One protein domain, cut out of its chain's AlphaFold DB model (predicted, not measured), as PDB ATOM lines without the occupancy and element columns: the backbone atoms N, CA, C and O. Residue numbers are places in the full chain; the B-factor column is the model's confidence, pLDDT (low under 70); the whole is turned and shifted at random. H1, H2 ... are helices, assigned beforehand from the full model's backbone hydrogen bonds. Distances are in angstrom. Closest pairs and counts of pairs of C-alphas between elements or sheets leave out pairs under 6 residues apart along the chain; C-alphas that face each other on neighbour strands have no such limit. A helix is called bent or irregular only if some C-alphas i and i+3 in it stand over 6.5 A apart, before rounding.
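What this domain is: This is residues 2 to 7 and 42 to 152 of the 306 residues of the protein "Hypothetical protein" of Medioppia subpectinata (UniProt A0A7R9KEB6). A long helical hairpin, H2 and H3, makes one half of a rod, and from its open end the short H4, then H5 with long loops and a tail that folds back after H5, carry the rod on the other way. The small H1, cut off from the rest, packs beside the beginning of H2, and the turn of the hairpin sticks out at the far end with residues 72 to 77. The printed part has 117 residues, with five named helices in the order H1, H2, H3, H4, H5 and no named strand; its class is all helix. It is extended, with a radius of gyration of the C-alphas of 21.1 A and spans of 70 by 26 by 26 A.

How they stand to each other: H1, residues 2 to 7, touches H2, residues 47 to 72, with the C-alphas of Ser 7 and Pro 48 the closest at 6.6 A. They run opposite ways at a shallow tilt of 31 degrees, and of H2 residues 47 to 55 alone take part. H2 has a kink of 26 degrees near residue 61. H2 and H3, residues 82 to 104, form a helical hairpin, two helices that touch and run opposite ways; their closest C-alphas are those of Trp 53 and Leu 99, 5.5 A apart. Their tilt of 37 degrees is only just steep. H3 and H4, residues 123 to 127, only just touch, with 3 pairs of C-alphas within 8 A, of H3 through residue 103 alone; the closest are those of Cys 103 and Leu 124, 5.8 A apart. H5, residues 130 to 141, is close to H4 but not clearly touching it, with the C-alphas of Ser 125 and Trp 131 the closest at 6.4 A. H5 is apart from H1, H2 and H3. Each O i to N i+4 pair is within hydrogen-bond range in H1 and H4, against 20 of 22 in H2, 17 of 19 in H3 and 6 of 8 in H5.

Where its parts are: H1 begins at C-alpha 2, (18.691, -42.910, -8.857). H2 is 37.2 A long and H3 34.2 A, from C-alpha 82 at (37.552, -48.853, -37.063). H4 measures 6.4 A. H5, 17.8 A long, ends at C-alpha 141, (-18.771, -41.310, -22.432); it is only just irregular, with C-alphas 131 and 134 6.8 A apart.

The domain as a whole: The C-alphas farthest apart, those of Asn 77 and Phe 146, are 70.4 A from each other. Residues 8 to 41 are not printed, and C-alphas 7 and 42 are 22.3 A apart across this cut. The link from H3 to H4, 18 residues, is long. The mean pLDDT of the printed part is 78.3; residues 2 to 7, 42 to 45, 74 to 80 and 106 to 113 are under 70.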
ATOM      1  N   ILE A   2      20.094 -42.700  -9.299       35.47
ATOM      2  CA  ILE A   2      18.691 -42.910  -8.857       35.47
ATOM      3  C   ILE A   2      18.026 -44.144  -9.513       35.47
ATOM      4  O   ILE A   2      17.334 -44.903  -8.839       35.47
ATOM      5  N   PHE A   3      18.350 -44.444 -10.779       37.00
ATOM      6  CA  PHE A   3      17.987 -45.710 -11.445       37.00
ATOM      7  C   PHE A   3      18.594 -46.961 -10.788       37.00
ATOM      8  O   PHE A   3      18.022 -48.040 -10.870       37.00
ATOM      9  N   PHE A   4      19.722 -46.811 -10.095       41.38
ATOM     10  CA  PHE A   4      20.412 -47.892  -9.390       41.38
ATOM     11  C   PHE A   4      19.757 -48.160  -8.024       41.38
ATOM     12  O   PHE A   4      19.689 -49.299  -7.586       41.38
ATOM     13  N   ILE A   5      19.178 -47.130  -7.391       51.84
ATOM     14  CA  ILE A   5      18.590 -47.194  -6.042       51.84
ATOM     15  C   ILE A   5      17.114 -47.620  -6.077       51.84
ATOM     16  O   ILE A   5      16.699 -48.442  -5.263       51.84
ATOM     17  N   LEU A   6      16.325 -47.166  -7.057       45.75
ATOM     18  CA  LEU A   6      14.951 -47.653  -7.256       45.75
ATOM     19  C   LEU A   6      14.920 -49.069  -7.861       45.75
ATOM     20  O   LEU A   6      14.059 -49.862  -7.495       45.75
ATOM     21  N   SER A   7      15.918 -49.436  -8.678       43.97
ATOM     22  CA  SER A   7      16.133 -50.830  -9.094       43.97
ATOM     23  C   SER A   7      16.607 -51.720  -7.931       43.97
ATOM     24  O   SER A   7      16.161 -52.860  -7.846       43.97
ATOM     25  N   ASN A  42       1.893 -64.501 -20.535       48.25
ATOM     26  CA  ASN A  42       2.464 -63.437 -21.379       48.25
ATOM     27  C   ASN A  42       2.822 -62.173 -20.573       48.25
ATOM     28  O   ASN A  42       2.268 -61.093 -20.772       48.25
ATOM     29  N   ILE A  43       3.648 -62.378 -19.545       53.91
ATOM     30  CA  ILE A  43       3.925 -61.385 -18.509       53.91
ATOM     31  C   ILE A  43       4.601 -60.194 -19.184       53.91
ATOM     32  O   ILE A  43       5.636 -60.353 -19.827       53.91
ATOM     33  N   SER A  44       3.984 -59.023 -19.035       55.84
ATOM     34  CA  SER A  44       4.536 -57.729 -19.434       55.84
ATOM     35  C   SER A  44       6.006 -57.587 -19.021       55.84
ATOM     36  O   SER A  44       6.420 -58.119 -17.985       55.84
ATOM     37  N   SER A  45       6.791 -56.863 -19.826       58.84
ATOM     38  CA  SER A  45       8.199 -56.548 -19.557       58.84
ATOM     39  C   SER A  45       8.439 -56.220 -18.078       58.84
ATOM     40  O   SER A  45       7.808 -55.317 -17.521       58.84
ATOM     41  N   SER A  46       9.341 -56.960 -17.433       70.81
ATOM     42  CA  SER A  46       9.625 -56.779 -16.013       70.81
ATOM     43  C   SER A  46      10.362 -55.458 -15.770       70.81
ATOM     44  O   SER A  46      11.200 -55.039 -16.571       70.81
ATOM     45  N   ALA A  47      10.072 -54.803 -14.639       74.69
ATOM     46  CA  ALA A  47      10.718 -53.545 -14.254       74.69
ATOM     47  C   ALA A  47      12.262 -53.578 -14.354       74.69
ATOM     48  O   ALA A  47      12.815 -52.621 -14.893       74.69
ATOM     49  N   PRO A  48      12.965 -54.663 -13.953       79.00
ATOM     50  CA  PRO A  48      14.423 -54.747 -14.081       79.00
ATOM     51  C   PRO A  48      14.931 -54.714 -15.528       79.00
ATOM     52  O   PRO A  48      16.001 -54.182 -15.795       79.00
ATOM     53  N   VAL A  49      14.176 -55.281 -16.475       81.69
ATOM     54  CA  VAL A  49      14.569 -55.294 -17.892       81.69
ATOM     55  C   VAL A  49      14.451 -53.889 -18.472       81.69
ATOM     56  O   VAL A  49      15.366 -53.423 -19.140       81.69
ATOM     57  N   PHE A  50      13.363 -53.182 -18.160       83.69
ATOM     58  CA  PHE A  50      13.201 -51.786 -18.564       83.69
ATOM     59  C   PHE A  50      14.294 -50.886 -17.965       83.69
ATOM     60  O   PHE A  50      14.914 -50.110 -18.691       83.69
ATOM     61  N   THR A  51      14.570 -50.998 -16.659       81.69
ATOM     62  CA  THR A  51      15.606 -50.177 -16.007       81.69
ATOM     63  C   THR A  51      16.998 -50.474 -16.552       81.69
ATOM     64  O   THR A  51      17.786 -49.542 -16.716       81.69
ATOM     65  N   PHE A  52      17.288 -51.735 -16.875       85.81
ATOM     66  CA  PHE A  52      18.535 -52.146 -17.511       85.81
ATOM     67  C   PHE A  52      18.727 -51.475 -18.875       85.81
ATOM     68  O   PHE A  52      19.722 -50.773 -19.067       85.81
ATOM     69  N   TRP A  53      17.766 -51.623 -19.794       87.88
ATOM     70  CA  TRP A  53      17.873 -51.032 -21.134       87.88
ATOM     71  C   TRP A  53      17.906 -49.506 -21.088       87.88
ATOM     72  O   TRP A  53      18.653 -48.890 -21.845       87.88
ATOM     73  N   LEU A  54      17.171 -48.890 -20.159       86.56
ATOM     74  CA  LEU A  54      17.207 -47.447 -19.939       86.56
ATOM     75  C   LEU A  54      18.582 -46.974 -19.471       86.56
ATOM     76  O   LEU A  54      19.137 -46.045 -20.058       86.56
ATOM     77  N   LEU A  55      19.158 -47.610 -18.450       86.88
ATOM     78  CA  LEU A  55      20.474 -47.223 -17.943       86.88
ATOM     79  C   LEU A  55      21.556 -47.394 -19.020       86.88
ATOM     80  O   LEU A  55      22.411 -46.521 -19.170       86.88
ATOM     81  N   LEU A  56      21.481 -48.481 -19.790       87.94
ATOM     82  CA  LEU A  56      22.414 -48.776 -20.876       87.94
ATOM     83  C   LEU A  56      22.274 -47.772 -22.033       87.94
ATOM     84  O   LEU A  56      23.278 -47.329 -22.587       87.94
ATOM     85  N   SER A  57      21.043 -47.354 -22.347       90.06
ATOM     86  CA  SER A  57      20.771 -46.303 -23.332       90.06
ATOM     87  C   SER A  57      21.343 -44.954 -22.894       90.06
ATOM     88  O   SER A  57      21.980 -44.288 -23.704       90.06
ATOM     89  N   ILE A  58      21.168 -44.554 -21.627       88.00
ATOM     90  CA  ILE A  58      21.717 -43.286 -21.112       88.00
ATOM     91  C   ILE A  58      23.251 -43.326 -21.075       88.00
ATOM     92  O   ILE A  58      23.893 -42.359 -21.475       88.00
ATOM     93  N   GLY A  59      23.848 -44.433 -20.620       86.69
ATOM     94  CA  GLY A  59      25.304 -44.578 -20.545       86.69
ATOM     95  C   GLY A  59      25.978 -44.518 -21.918       86.69
ATOM     96  O   GLY A  59      26.944 -43.781 -22.102       86.69
ATOM     97  N   ASN A  60      25.427 -45.230 -22.905       86.88
ATOM     98  CA  ASN A  60      25.992 -45.261 -24.256       86.88
ATOM     99  C   ASN A  60      25.669 -44.013 -25.091       86.88
ATOM    100  O   ASN A  60      26.378 -43.755 -26.062       86.88
ATOM    101  N   ALA A  61      24.673 -43.205 -24.707       88.69
ATOM    102  CA  ALA A  61      24.356 -41.956 -25.402       88.69
ATOM    103  C   ALA A  61      25.544 -40.979 -25.407       88.69
ATOM    104  O   ALA A  61      25.837 -40.372 -26.436       88.69
ATOM    105  N   PHE A  62      26.273 -40.863 -24.288       86.94
ATOM    106  CA  PHE A  62      27.457 -40.000 -24.203       86.94
ATOM    107  C   PHE A  62      28.575 -40.465 -25.138       86.94
ATOM    108  O   PHE A  62      29.136 -39.650 -25.871       86.94
ATOM    109  N   ASN A  63      28.857 -41.770 -25.158       85.88
ATOM    110  CA  ASN A  63      29.861 -42.357 -26.044       85.88
ATOM    111  C   ASN A  63      29.483 -42.148 -27.516       85.88
ATOM    112  O   ASN A  63      30.311 -41.701 -28.306       85.88
ATOM    113  N   PHE A  64      28.216 -42.374 -27.867       87.75
ATOM    114  CA  PHE A  64      27.704 -42.177 -29.221       87.75
ATOM    115  C   PHE A  64      27.827 -40.716 -29.687       87.75
ATOM    116  O   PHE A  64      28.383 -40.451 -30.753       87.75
ATOM    117  N   VAL A  65      27.392 -39.750 -28.866       86.88
ATOM    118  CA  VAL A  65      27.504 -38.312 -29.180       86.88
ATOM    119  C   VAL A  65      28.966 -37.868 -29.279       86.88
ATOM    120  O   VAL A  65      29.303 -37.065 -30.151       86.88
ATOM    121  N   SER A  66      29.839 -38.384 -28.409       86.38
ATOM    122  CA  SER A  66      31.275 -38.089 -28.431       86.38
ATOM    123  C   SER A  66      31.929 -38.573 -29.731       86.38
ATOM    124  O   SER A  66      32.597 -37.797 -30.416       86.38
ATOM    125  N   ILE A  67      31.659 -39.820 -30.135       84.19
ATOM    126  CA  ILE A  67      32.191 -40.410 -31.372       84.19
ATOM    127  C   ILE A  67      31.675 -39.657 -32.605       84.19
ATOM    128  O   ILE A  67      32.475 -39.298 -33.467       84.19
ATOM    129  N   ILE A  68      30.376 -39.335 -32.670       85.06
ATOM    130  CA  ILE A  68      29.810 -38.531 -33.770       85.06
ATOM    131  C   ILE A  68      30.512 -37.176 -33.874       85.06
ATOM    132  O   ILE A  68      30.897 -36.758 -34.966       85.06
ATOM    133  N   ARG A  69      30.713 -36.490 -32.744       83.25
ATOM    134  CA  ARG A  69      31.384 -35.187 -32.728       83.25
ATOM    135  C   ARG A  69      32.820 -35.286 -33.235       83.25
ATOM    136  O   ARG A  69      33.242 -34.411 -33.991       83.25
ATOM    137  N   ASN A  70      33.545 -36.339 -32.865       81.31
ATOM    138  CA  ASN A  70      34.913 -36.576 -33.332       81.31
ATOM    139  C   ASN A  70      34.977 -36.840 -34.844       81.31
ATOM    140  O   ASN A  70      35.859 -36.300 -35.509       81.31
ATOM    141  N   ILE A  71      34.025 -37.603 -35.396       80.75
ATOM    142  CA  ILE A  71      33.927 -37.859 -36.844       80.75
ATOM    143  C   ILE A  71      33.658 -36.552 -37.604       80.75
ATOM    144  O   ILE A  71      34.351 -36.248 -38.571       80.75
ATOM    145  N   ILE A  72      32.690 -35.754 -37.142       82.31
ATOM    146  CA  ILE A  72      32.295 -34.496 -37.801       82.31
ATOM    147  C   ILE A  72      33.418 -33.453 -37.754       82.31
ATOM    148  O   ILE A  72      33.604 -32.708 -38.710       82.31
ATOM    149  N   THR A  73      34.180 -33.390 -36.659       80.38
ATOM    150  CA  THR A  73      35.257 -32.395 -36.479       80.38
ATOM    151  C   THR A  73      36.599 -32.801 -37.100       80.38
ATOM    152  O   THR A  73      37.601 -32.133 -36.850       80.38
ATOM    153  N   SER A  74      36.624 -33.880 -37.897       67.38
ATOM    154  CA  SER A  74      37.774 -34.359 -38.681       67.38
ATOM    155  C   SER A  74      39.118 -34.319 -37.937       67.38
ATOM    156  O   SER A  74      40.151 -33.973 -38.509       67.38
ATOM    157  N   LYS A  75      39.128 -34.668 -36.642       62.06
ATOM    158  CA  LYS A  75      40.358 -34.901 -35.871       62.06
ATOM    159  C   LYS A  75      40.760 -36.368 -36.030       62.06
ATOM    160  O   LYS A  75      40.434 -37.207 -35.197       62.06
ATOM    161  N   THR A  76      41.487 -36.679 -37.099       53.72
ATOM    162  CA  THR A  76      41.989 -38.024 -37.456       53.72
ATOM    163  C   THR A  76      43.175 -38.507 -36.605       53.72
ATOM    164  O   THR A  76      43.909 -39.393 -37.024       53.72
ATOM    165  N   ASN A  77      43.404 -37.930 -35.420       50.38
ATOM    166  CA  ASN A  77      44.645 -38.131 -34.658       50.38
ATOM    167  C   ASN A  77      44.466 -38.982 -33.399       50.38
ATOM    168  O   ASN A  77      45.203 -38.823 -32.430       50.38
ATOM    169  N   PHE A  78      43.498 -39.892 -33.396       52.06
ATOM    170  CA  PHE A  78      43.409 -40.899 -32.350       52.06
ATOM    171  C   PHE A  78      43.226 -42.261 -33.003       52.06
ATOM    172  O   PHE A  78      42.343 -42.440 -33.839       52.06
ATOM    173  N   SER A  79      44.087 -43.203 -32.633       57.19
ATOM    174  CA  SER A  79      44.073 -44.616 -33.007       57.19
ATOM    175  C   SER A  79      42.837 -45.318 -32.432       57.19
ATOM    176  O   SER A  79      42.943 -46.191 -31.574       57.19
ATOM    177  N   ILE A  80      41.647 -44.878 -32.827       61.00
ATOM    178  CA  ILE A  80      40.388 -45.519 -32.470       61.00
ATOM    179  C   ILE A  80      40.161 -46.579 -33.535       61.00
ATOM    180  O   ILE A  80      40.098 -46.279 -34.728       61.00
ATOM    181  N   ASN A  81      40.090 -47.832 -33.103       75.75
ATOM    182  CA  ASN A  81      39.913 -48.954 -34.006       75.75
ATOM    183  C   ASN A  81      38.631 -48.752 -34.830       75.75
ATOM    184  O   ASN A  81      37.562 -48.509 -34.271       75.75
ATOM    185  N   LEU A  82      38.713 -48.913 -36.156       76.88
ATOM    186  CA  LEU A  82      37.552 -48.853 -37.063       76.88
ATOM    187  C   LEU A  82      36.420 -49.792 -36.593       76.88
ATOM    188  O   LEU A  82      35.232 -49.503 -36.738       76.88
ATOM    189  N   PHE A  83      36.808 -50.899 -35.960       80.50
ATOM    190  CA  PHE A  83      35.919 -51.857 -35.316       80.50
ATOM    191  C   PHE A  83      35.089 -51.260 -34.163       80.50
ATOM    192  O   PHE A  83      33.905 -51.545 -34.041       80.50
ATOM    193  N   GLU A  84      35.668 -50.395 -33.331       80.31
ATOM    194  CA  GLU A  84      34.974 -49.798 -32.183       80.31
ATOM    195  C   GLU A  84      33.921 -48.773 -32.633       80.31
ATOM    196  O   GLU A  84      32.797 -48.743 -32.126       80.31
ATOM    197  N   ILE A  85      34.244 -47.984 -33.662       82.62
ATOM    198  CA  ILE A  85      33.309 -47.028 -34.271       82.62
ATOM    199  C   ILE A  85      32.149 -47.771 -34.942       82.62
ATOM    200  O   ILE A  85      30.985 -47.446 -34.724       82.62
ATOM    201  N   THR A  86      32.442 -48.803 -35.733       83.69
ATOM    202  CA  THR A  86      31.400 -49.582 -36.421       83.69
ATOM    203  C   THR A  86      30.501 -50.331 -35.432       83.69
ATOM    204  O   THR A  86      29.275 -50.281 -35.559       83.69
ATOM    205  N   ALA A  87      31.076 -50.944 -34.393       87.06
ATOM    206  CA  ALA A  87      30.318 -51.636 -33.354       87.06
ATOM    207  C   ALA A  87      29.417 -50.688 -32.545       87.06
ATOM    208  O   ALA A  87      28.271 -51.034 -32.253       87.06
ATOM    209  N   THR A  88      29.883 -49.484 -32.199       85.81
ATOM    210  CA  THR A  88      29.075 -48.495 -31.458       85.81
ATOM    211  C   THR A  88      27.935 -47.920 -32.300       85.81
ATOM    212  O   THR A  88      26.814 -47.802 -31.801       85.81
ATOM    213  N   MET A  89      28.176 -47.651 -33.587       87.06
ATOM    214  CA  MET A  89      27.146 -47.174 -34.520       87.06
ATOM    215  C   MET A  89      26.041 -48.204 -34.762       87.06
ATOM    216  O   MET A  89      24.885 -47.823 -34.935       87.06
ATOM    217  N   LEU A  90      26.372 -49.498 -34.738       89.88
ATOM    218  CA  LEU A  90      25.397 -50.577 -34.909       89.88
ATOM    219  C   LEU A  90      24.674 -50.937 -33.601       89.88
ATOM    220  O   LEU A  90      23.465 -51.156 -33.594       89.88
ATOM    221  N   SER A  91      25.396 -51.001 -32.481       89.31
ATOM    222  CA  SER A  91      24.840 -51.460 -31.201       89.31
ATOM    223  C   SER A  91      23.914 -50.441 -30.534       89.31
ATOM    224  O   SER A  91      22.883 -50.832 -29.985       89.31
ATOM    225  N   TYR A  92      24.227 -49.143 -30.596       91.44
ATOM    226  CA  TYR A  92      23.401 -48.102 -29.979       91.44
ATOM    227  C   TYR A  92      21.947 -48.069 -30.493       91.44
ATOM    228  O   TYR A  92      21.038 -48.113 -29.659       91.44
ATOM    229  N   PRO A  93      21.660 -48.069 -31.812       91.19
ATOM    230  CA  PRO A  93      20.279 -48.110 -32.290       91.19
ATOM    231  C   PRO A  93      19.562 -49.405 -31.888       91.19
ATOM    232  O   PRO A  93      18.382 -49.350 -31.555       91.19
ATOM    233  N   ILE A  94      20.255 -50.549 -31.823       92.69
ATOM    234  CA  ILE A  94      19.669 -51.814 -31.340       92.69
ATOM    235  C   ILE A  94      19.234 -51.687 -29.872       92.69
ATOM    236  O   ILE A  94      18.127 -52.093 -29.516       92.69
ATOM    237  N   ILE A  95      20.066 -51.077 -29.024       91.38
ATOM    238  CA  ILE A  95      19.739 -50.798 -27.616       91.38
ATOM    239  C   ILE A  95      18.508 -49.886 -27.515       91.38
ATOM    240  O   ILE A  95      17.609 -50.151 -26.716       91.38
ATOM    241  N   VAL A  96      18.440 -48.836 -28.340       90.38
ATOM    242  CA  VAL A  96      17.301 -47.903 -28.366       90.38
ATOM    243  C   VAL A  96      16.023 -48.601 -28.841       90.38
ATOM    244  O   VAL A  96      14.970 -48.427 -28.231       90.38
ATOM    245  N   VAL A  97      16.100 -49.443 -29.874       91.75
ATOM    246  CA  VAL A  97      14.964 -50.251 -30.345       91.75
ATOM    247  C   VAL A  97      14.468 -51.180 -29.237       91.75
ATOM    248  O   VAL A  97      13.265 -51.253 -28.989       91.75
ATOM    249  N   GLN A  98      15.376 -51.830 -28.510       90.06
ATOM    250  CA  GLN A  98      15.019 -52.704 -27.396       90.06
ATOM    251  C   GLN A  98      14.367 -51.938 -26.234       90.06
ATOM    252  O   GLN A  98      13.424 -52.433 -25.609       90.06
ATOM    253  N   LEU A  99      14.808 -50.702 -25.979       88.62
ATOM    254  CA  LEU A  99      14.161 -49.801 -25.031       88.62
ATOM    255  C   LEU A  99      12.736 -49.453 -25.478       88.62
ATOM    256  O   LEU A  99      11.803 -49.603 -24.690       88.62
ATOM    257  N   ILE A 100      12.539 -49.072 -26.743       87.12
ATOM    258  CA  ILE A 100      11.213 -48.750 -27.296       87.12
ATOM    259  C   ILE A 100      10.274 -49.963 -27.212       87.12
ATOM    260  O   ILE A 100       9.134 -49.834 -26.760       87.12
ATOM    261  N   LEU A 101      10.759 -51.154 -27.568       84.94
ATOM    262  CA  LEU A 101      10.001 -52.402 -27.442       84.94
ATOM    263  C   LEU A 101       9.606 -52.682 -25.987       84.94
ATOM    264  O   LEU A 101       8.476 -53.092 -25.722       84.94
ATOM    265  N   SER A 102      10.495 -52.407 -25.028       84.31
ATOM    266  CA  SER A 102      10.184 -52.561 -23.603       84.31
ATOM    267  C   SER A 102       9.112 -51.575 -23.114       84.31
ATOM    268  O   SER A 102       8.293 -51.933 -22.269       84.31
ATOM    269  N   CYS A 103       9.036 -50.368 -23.687       79.88
ATOM    270  CA  CYS A 103       7.968 -49.406 -23.395       79.88
ATOM    271  C   CYS A 103       6.598 -49.900 -23.888       79.88
ATOM    272  O   CYS A 103       5.589 -49.738 -23.194       79.88
ATOM    273  N   LEU A 104       6.578 -50.501 -25.081       77.56
ATOM    274  CA  LEU A 104       5.370 -50.923 -25.798       77.56
ATOM    275  C   LEU A 104       4.888 -52.332 -25.436       77.56
ATOM    276  O   LEU A 104       3.825 -52.738 -25.904       77.56
ATOM    277  N   SER A 105       5.627 -53.072 -24.604       71.31
ATOM    278  CA  SER A 105       5.304 -54.437 -24.165       71.31
ATOM    279  C   SER A 105       4.102 -54.474 -23.205       71.31
ATOM    280  O   SER A 105       4.193 -54.889 -22.052       71.31
ATOM    281  N   ASN A 106       2.942 -54.014 -23.667       68.62
ATOM    282  CA  ASN A 106       1.678 -54.194 -22.972       68.62
ATOM    283  C   ASN A 106       1.129 -55.568 -23.337       68.62
ATOM    284  O   ASN A 106       0.875 -55.855 -24.508       68.62
ATOM    285  N   SER A 107       0.915 -56.421 -22.335       62.38
ATOM    286  CA  SER A 107       0.184 -57.656 -22.586       62.38
ATOM    287  C   SER A 107      -1.273 -57.282 -22.865       62.38
ATOM    288  O   SER A 107      -1.967 -56.734 -22.010       62.38
ATOM    289  N   THR A 108      -1.744 -57.538 -24.086       53.62
ATOM    290  CA  THR A 108      -3.139 -57.331 -24.510       53.62
ATOM    291  C   THR A 108      -4.035 -58.412 -23.905       53.62
ATOM    292  O   THR A 108      -4.779 -59.098 -24.615       53.62
ATOM    293  N   PHE A 109      -3.904 -58.668 -22.601       52.84
ATOM    294  CA  PHE A 109      -4.756 -59.623 -21.921       52.84
ATOM    295  C   PHE A 109      -6.176 -59.071 -22.019       52.84
ATOM    296  O   PHE A 109      -6.497 -58.070 -21.380       52.84
ATOM    297  N   LYS A 110      -6.995 -59.694 -22.881       52.25
ATOM    298  CA  LYS A 110      -8.422 -59.402 -23.017       52.25
ATOM    299  C   LYS A 110      -8.978 -59.217 -21.609       52.25
ATOM    300  O   LYS A 110      -8.858 -60.118 -20.780       52.25
ATOM    301  N   LEU A 111      -9.550 -58.042 -21.361       54.81
ATOM    302  CA  LEU A 111     -10.138 -57.563 -20.105       54.81
ATOM    303  C   LEU A 111     -11.371 -58.400 -19.671       54.81
ATOM    304  O   LEU A 111     -12.333 -57.881 -19.122       54.81
ATOM    305  N   THR A 112     -11.397 -59.700 -19.973       54.19
ATOM    306  CA  THR A 112     -12.528 -60.617 -19.778       54.19
ATOM    307  C   THR A 112     -12.746 -60.960 -18.316       54.19
ATOM    308  O   THR A 112     -13.855 -61.290 -17.919       54.19
ATOM    309  N   ASN A 113     -11.706 -60.835 -17.495       61.91
ATOM    310  CA  ASN A 113     -11.830 -60.890 -16.050       61.91
ATOM    311  C   ASN A 113     -11.717 -59.459 -15.534       61.91
ATOM    312  O   ASN A 113     -10.731 -58.803 -15.861       61.91
ATOM    313  N   LYS A 114     -12.668 -59.001 -14.706       75.25
ATOM    314  CA  LYS A 114     -12.695 -57.697 -14.006       75.25
ATOM    315  C   LYS A 114     -11.504 -57.488 -13.038       75.25
ATOM    316  O   LYS A 114     -11.665 -57.009 -11.924       75.25
ATOM    317  N   LYS A 115     -10.295 -57.910 -13.401       79.75
ATOM    318  CA  LYS A 115      -9.058 -57.789 -12.628       79.75
ATOM    319  C   LYS A 115      -8.424 -56.434 -12.906       79.75
ATOM    320  O   LYS A 115      -8.514 -55.919 -14.013       79.75
ATOM    321  N   CYS A 116      -7.731 -55.894 -11.906       79.94
ATOM    322  CA  CYS A 116      -6.990 -54.649 -12.053       79.94
ATOM    323  C   CYS A 116      -5.907 -54.781 -13.150       79.94
ATOM    324  O   CYS A 116      -5.033 -55.651 -13.038       79.94
ATOM    325  N   PRO A 117      -5.922 -53.922 -14.187       81.94
ATOM    326  CA  PRO A 117      -5.051 -54.072 -15.351       81.94
ATOM    327  C   PRO A 117      -3.603 -53.665 -15.053       81.94
ATOM    328  O   PRO A 117      -2.684 -54.120 -15.727       81.94
ATOM    329  N   LYS A 118      -3.374 -52.924 -13.959       79.19
ATOM    330  CA  LYS A 118      -2.052 -52.495 -13.477       79.19
ATOM    331  C   LYS A 118      -1.004 -53.619 -13.426       79.19
ATOM    332  O   LYS A 118       0.178 -53.344 -13.584       79.19
ATOM    333  N   LYS A 119      -1.408 -54.877 -13.203       76.19
ATOM    334  CA  LYS A 119      -0.492 -56.037 -13.153       76.19
ATOM    335  C   LYS A 119       0.014 -56.512 -14.520       76.19
ATOM    336  O   LYS A 119       0.976 -57.270 -14.564       76.19
ATOM    337  N   TYR A 120      -0.658 -56.127 -15.600       75.38
ATOM    338  CA  TYR A 120      -0.493 -56.702 -16.937       75.38
ATOM    339  C   TYR A 120       0.097 -55.709 -17.952       75.38
ATOM    340  O   TYR A 120       0.287 -56.053 -19.119       75.38
ATOM    341  N   MET A 121       0.402 -54.486 -17.521       76.44
ATOM    342  CA  MET A 121       0.917 -53.410 -18.373       76.44
ATOM    343  C   MET A 121       2.416 -53.193 -18.195       76.44
ATOM    344  O   MET A 121       3.011 -53.679 -17.228       76.44
ATOM    345  N   SER A 122       3.045 -52.515 -19.158       82.31
ATOM    346  CA  SER A 122       4.479 -52.219 -19.125       82.31
ATOM    347  C   SER A 122       4.837 -51.330 -17.937       82.31
ATOM    348  O   SER A 122       4.015 -50.564 -17.427       82.31
ATOM    349  N   PHE A 123       6.086 -51.419 -17.483       81.06
ATOM    350  CA  PHE A 123       6.550 -50.631 -16.343       81.06
ATOM    351  C   PHE A 123       6.434 -49.121 -16.600       81.06
ATOM    352  O   PHE A 123       6.014 -48.373 -15.718       81.06
ATOM    353  N   LEU A 124       6.723 -48.674 -17.828       80.75
ATOM    354  CA  LEU A 124       6.541 -47.275 -18.207       80.75
ATOM    355  C   LEU A 124       5.065 -46.865 -18.129       80.75
ATOM    356  O   LEU A 124       4.753 -45.844 -17.527       80.75
ATOM    357  N   SER A 125       4.159 -47.694 -18.658       84.00
ATOM    358  CA  SER A 125       2.705 -47.486 -18.579       84.00
ATOM    359  C   SER A 125       2.197 -47.441 -17.128       84.00
ATOM    360  O   SER A 125       1.270 -46.697 -16.795       84.00
ATOM    361  N   GLN A 126       2.836 -48.191 -16.228       82.88
ATOM    362  CA  GLN A 126       2.554 -48.143 -14.796       82.88
ATOM    363  C   GLN A 126       2.986 -46.809 -14.159       82.88
ATOM    364  O   GLN A 126       2.264 -46.306 -13.295       82.88
ATOM    365  N   ILE A 127       4.123 -46.235 -14.576       82.50
ATOM    366  CA  ILE A 127       4.608 -44.925 -14.102       82.50
ATOM    367  C   ILE A 127       3.773 -43.776 -14.678       82.50
ATOM    368  O   ILE A 127       3.469 -42.817 -13.973       82.50
ATOM    369  N   THR A 128       3.382 -43.852 -15.946       83.94
ATOM    370  CA  THR A 128       2.598 -42.794 -16.604       83.94
ATOM    371  C   THR A 128       1.096 -42.907 -16.350       83.94
ATOM    372  O   THR A 128       0.327 -42.117 -16.884       83.94
ATOM    373  N   PHE A 129       0.660 -43.886 -15.547       87.44
ATOM    374  CA  PHE A 129      -0.750 -44.187 -15.270       87.44
ATOM    375  C   PHE A 129      -1.605 -44.450 -16.519       87.44
ATOM    376  O   PHE A 129      -2.830 -44.380 -16.457       87.44
ATOM    377  N   ASN A 130      -0.990 -44.840 -17.636       85.44
ATOM    378  CA  ASN A 130      -1.704 -45.064 -18.894       85.44
ATOM    379  C   ASN A 130      -2.742 -46.201 -18.784       85.44
ATOM    380  O   ASN A 130      -3.747 -46.211 -19.486       85.44
ATOM    381  N   TRP A 131      -2.564 -47.111 -17.822       84.00
ATOM    382  CA  TRP A 131      -3.543 -48.142 -17.474       84.00
ATOM    383  C   TRP A 131      -4.919 -47.623 -17.039       84.00
ATOM    384  O   TRP A 131      -5.905 -48.350 -17.124       84.00
ATOM    385  N   PHE A 132      -4.988 -46.392 -16.536       87.62
ATOM    386  CA  PHE A 132      -6.219 -45.784 -16.041       87.62
ATOM    387  C   PHE A 132      -7.006 -45.060 -17.149       87.62
ATOM    388  O   PHE A 132      -8.206 -44.830 -16.999       87.62
ATOM    389  N   ASN A 133      -6.369 -44.776 -18.292       88.94
ATOM    390  CA  ASN A 133      -6.965 -44.016 -19.394       88.94
ATOM    391  C   ASN A 133      -8.216 -44.681 -19.983       88.94
ATOM    392  O   ASN A 133      -9.158 -43.984 -20.355       88.94
ATOM    393  N   GLU A 134      -8.272 -46.017 -20.015       84.75
ATOM    394  CA  GLU A 134      -9.461 -46.747 -20.474       84.75
ATOM    395  C   GLU A 134     -10.691 -46.447 -19.603       84.75
ATOM    396  O   GLU A 134     -11.792 -46.249 -20.118       84.75
ATOM    397  N   LEU A 135     -10.502 -46.361 -18.282       87.62
ATOM    398  CA  LEU A 135     -11.587 -46.089 -17.342       87.62
ATOM    399  C   LEU A 135     -12.008 -44.617 -17.387       87.62
ATOM    400  O   LEU A 135     -13.206 -44.339 -17.379       87.62
ATOM    401  N   ILE A 136     -11.050 -43.691 -17.530       91.62
ATOM    402  CA  ILE A 136     -11.345 -42.267 -17.761       91.62
ATOM    403  C   ILE A 136     -12.162 -42.100 -19.043       91.62
ATOM    404  O   ILE A 136     -13.210 -41.459 -19.029       91.62
ATOM    405  N   SER A 137     -11.726 -42.707 -20.152       90.19
ATOM    406  CA  SER A 137     -12.435 -42.592 -21.427       90.19
ATOM    407  C   SER A 137     -13.844 -43.180 -21.354       90.19
ATOM    408  O   SER A 137     -14.751 -42.656 -22.001       90.19
ATOM    409  N   LYS A 138     -14.040 -44.263 -20.593       89.06
ATOM    410  CA  LYS A 138     -15.364 -44.849 -20.370       89.06
ATOM    411  C   LYS A 138     -16.251 -43.924 -19.534       89.06
ATOM    412  O   LYS A 138     -17.399 -43.719 -19.914       89.06
ATOM    413  N   GLY A 139     -15.702 -43.327 -18.474       94.19
ATOM    414  CA  GLY A 139     -16.396 -42.359 -17.620       94.19
ATOM    415  C   GLY A 139     -16.726 -41.032 -18.304       94.19
ATOM    416  O   GLY A 139     -17.712 -40.397 -17.952       94.19
ATOM    417  N   TYR A 140     -15.946 -40.638 -19.313       94.50
ATOM    418  CA  TYR A 140     -16.258 -39.479 -20.152       94.50
ATOM    419  C   TYR A 140     -17.484 -39.722 -21.043       94.50
ATOM    420  O   TYR A 140     -18.260 -38.806 -21.290       94.50
ATOM    421  N   ARG A 141     -17.661 -40.957 -21.533       94.31
ATOM    422  CA  ARG A 141     -18.771 -41.310 -22.432       94.31
ATOM    423  C   ARG A 141     -20.049 -41.673 -21.681       94.31
ATOM    424  O   ARG A 141     -21.122 -41.306 -22.137       94.31
ATOM    425  N   ASN A 142     -19.933 -42.396 -20.567       93.25
ATOM    426  CA  ASN A 142     -21.062 -42.914 -19.792       93.25
ATOM    427  C   ASN A 142     -20.811 -42.737 -18.284       93.25
ATOM    428  O   ASN A 142     -19.670 -42.909 -17.846       93.25
ATOM    429  N   PRO A 143     -21.850 -42.490 -17.461       92.50
ATOM    430  CA  PRO A 143     -21.698 -42.486 -16.009       92.50
ATOM    431  C   PRO A 143     -21.215 -43.859 -15.520       92.50
ATOM    432  O   PRO A 143     -21.786 -44.895 -15.863       92.50
ATOM    433  N   LEU A 144     -20.139 -43.871 -14.730       91.19
ATOM    434  CA  LEU A 144     -19.523 -45.103 -14.235       91.19
ATOM    435  C   LEU A 144     -20.415 -45.779 -13.192       91.19
ATOM    436  O   LEU A 144     -20.805 -45.163 -12.201       91.19
ATOM    437  N   THR A 145     -20.677 -47.072 -13.382       91.56
ATOM    438  CA  THR A 145     -21.392 -47.905 -12.405       91.56
ATOM    439  C   THR A 145     -20.437 -48.832 -11.650       91.56
ATOM    440  O   THR A 145     -19.319 -49.098 -12.096       91.56
ATOM    441  N   PHE A 146     -20.881 -49.404 -10.524       88.06
ATOM    442  CA  PHE A 146     -20.093 -50.390  -9.765       88.06
ATOM    443  C   PHE A 146     -19.648 -51.595 -10.603       88.06
ATOM    444  O   PHE A 146     -18.596 -52.180 -10.349       88.06
ATOM    445  N   ASN A 147     -20.418 -51.941 -11.636       86.75
ATOM    446  CA  ASN A 147     -20.122 -53.063 -12.516       86.75
ATOM    447  C   ASN A 147     -18.937 -52.811 -13.453       86.75
ATOM    448  O   ASN A 147     -18.322 -53.790 -13.891       86.75
ATOM    449  N   ASP A 148     -18.627 -51.542 -13.730       86.50
ATOM    450  CA  ASP A 148     -17.560 -51.111 -14.633       86.50
ATOM    451  C   ASP A 148     -16.197 -51.012 -13.947       86.50
ATOM    452  O   ASP A 148     -15.170 -50.930 -14.622       86.50
ATOM    453  N   MET A 149     -16.184 -51.026 -12.614       87.94
ATOM    454  CA  MET A 149     -14.964 -50.953 -11.825       87.94
ATOM    455  C   MET A 149     -14.232 -52.295 -11.785       87.94
ATOM    456  O   MET A 149     -14.826 -53.375 -11.761       87.94
ATOM    457  N   TRP A 150     -12.904 -52.224 -11.732       88.75
ATOM    458  CA  TRP A 150     -12.071 -53.400 -11.511       88.75
ATOM    459  C   TRP A 150     -12.160 -53.872 -10.062       88.75
ATOM    460  O   TRP A 150     -12.209 -53.071  -9.129       88.75
ATOM    461  N   HIS A 151     -12.081 -55.184  -9.863       87.25
ATOM    462  CA  HIS A 151     -11.896 -55.752  -8.540       87.25
ATOM    463  C   HIS A 151     -10.552 -55.333  -7.955       87.25
ATOM    464  O   HIS A 151      -9.522 -55.269  -8.643       87.25
ATOM    465  N   LEU A 152     -10.586 -55.080  -6.649       85.69
ATOM    466  CA  LEU A 152      -9.415 -54.744  -5.867       85.69
ATOM    467  C   LEU A 152      -8.395 -55.884  -5.926       85.69
ATOM    468  O   LEU A 152      -8.741 -57.065  -5.957       85.69
TER     469      LEU A 152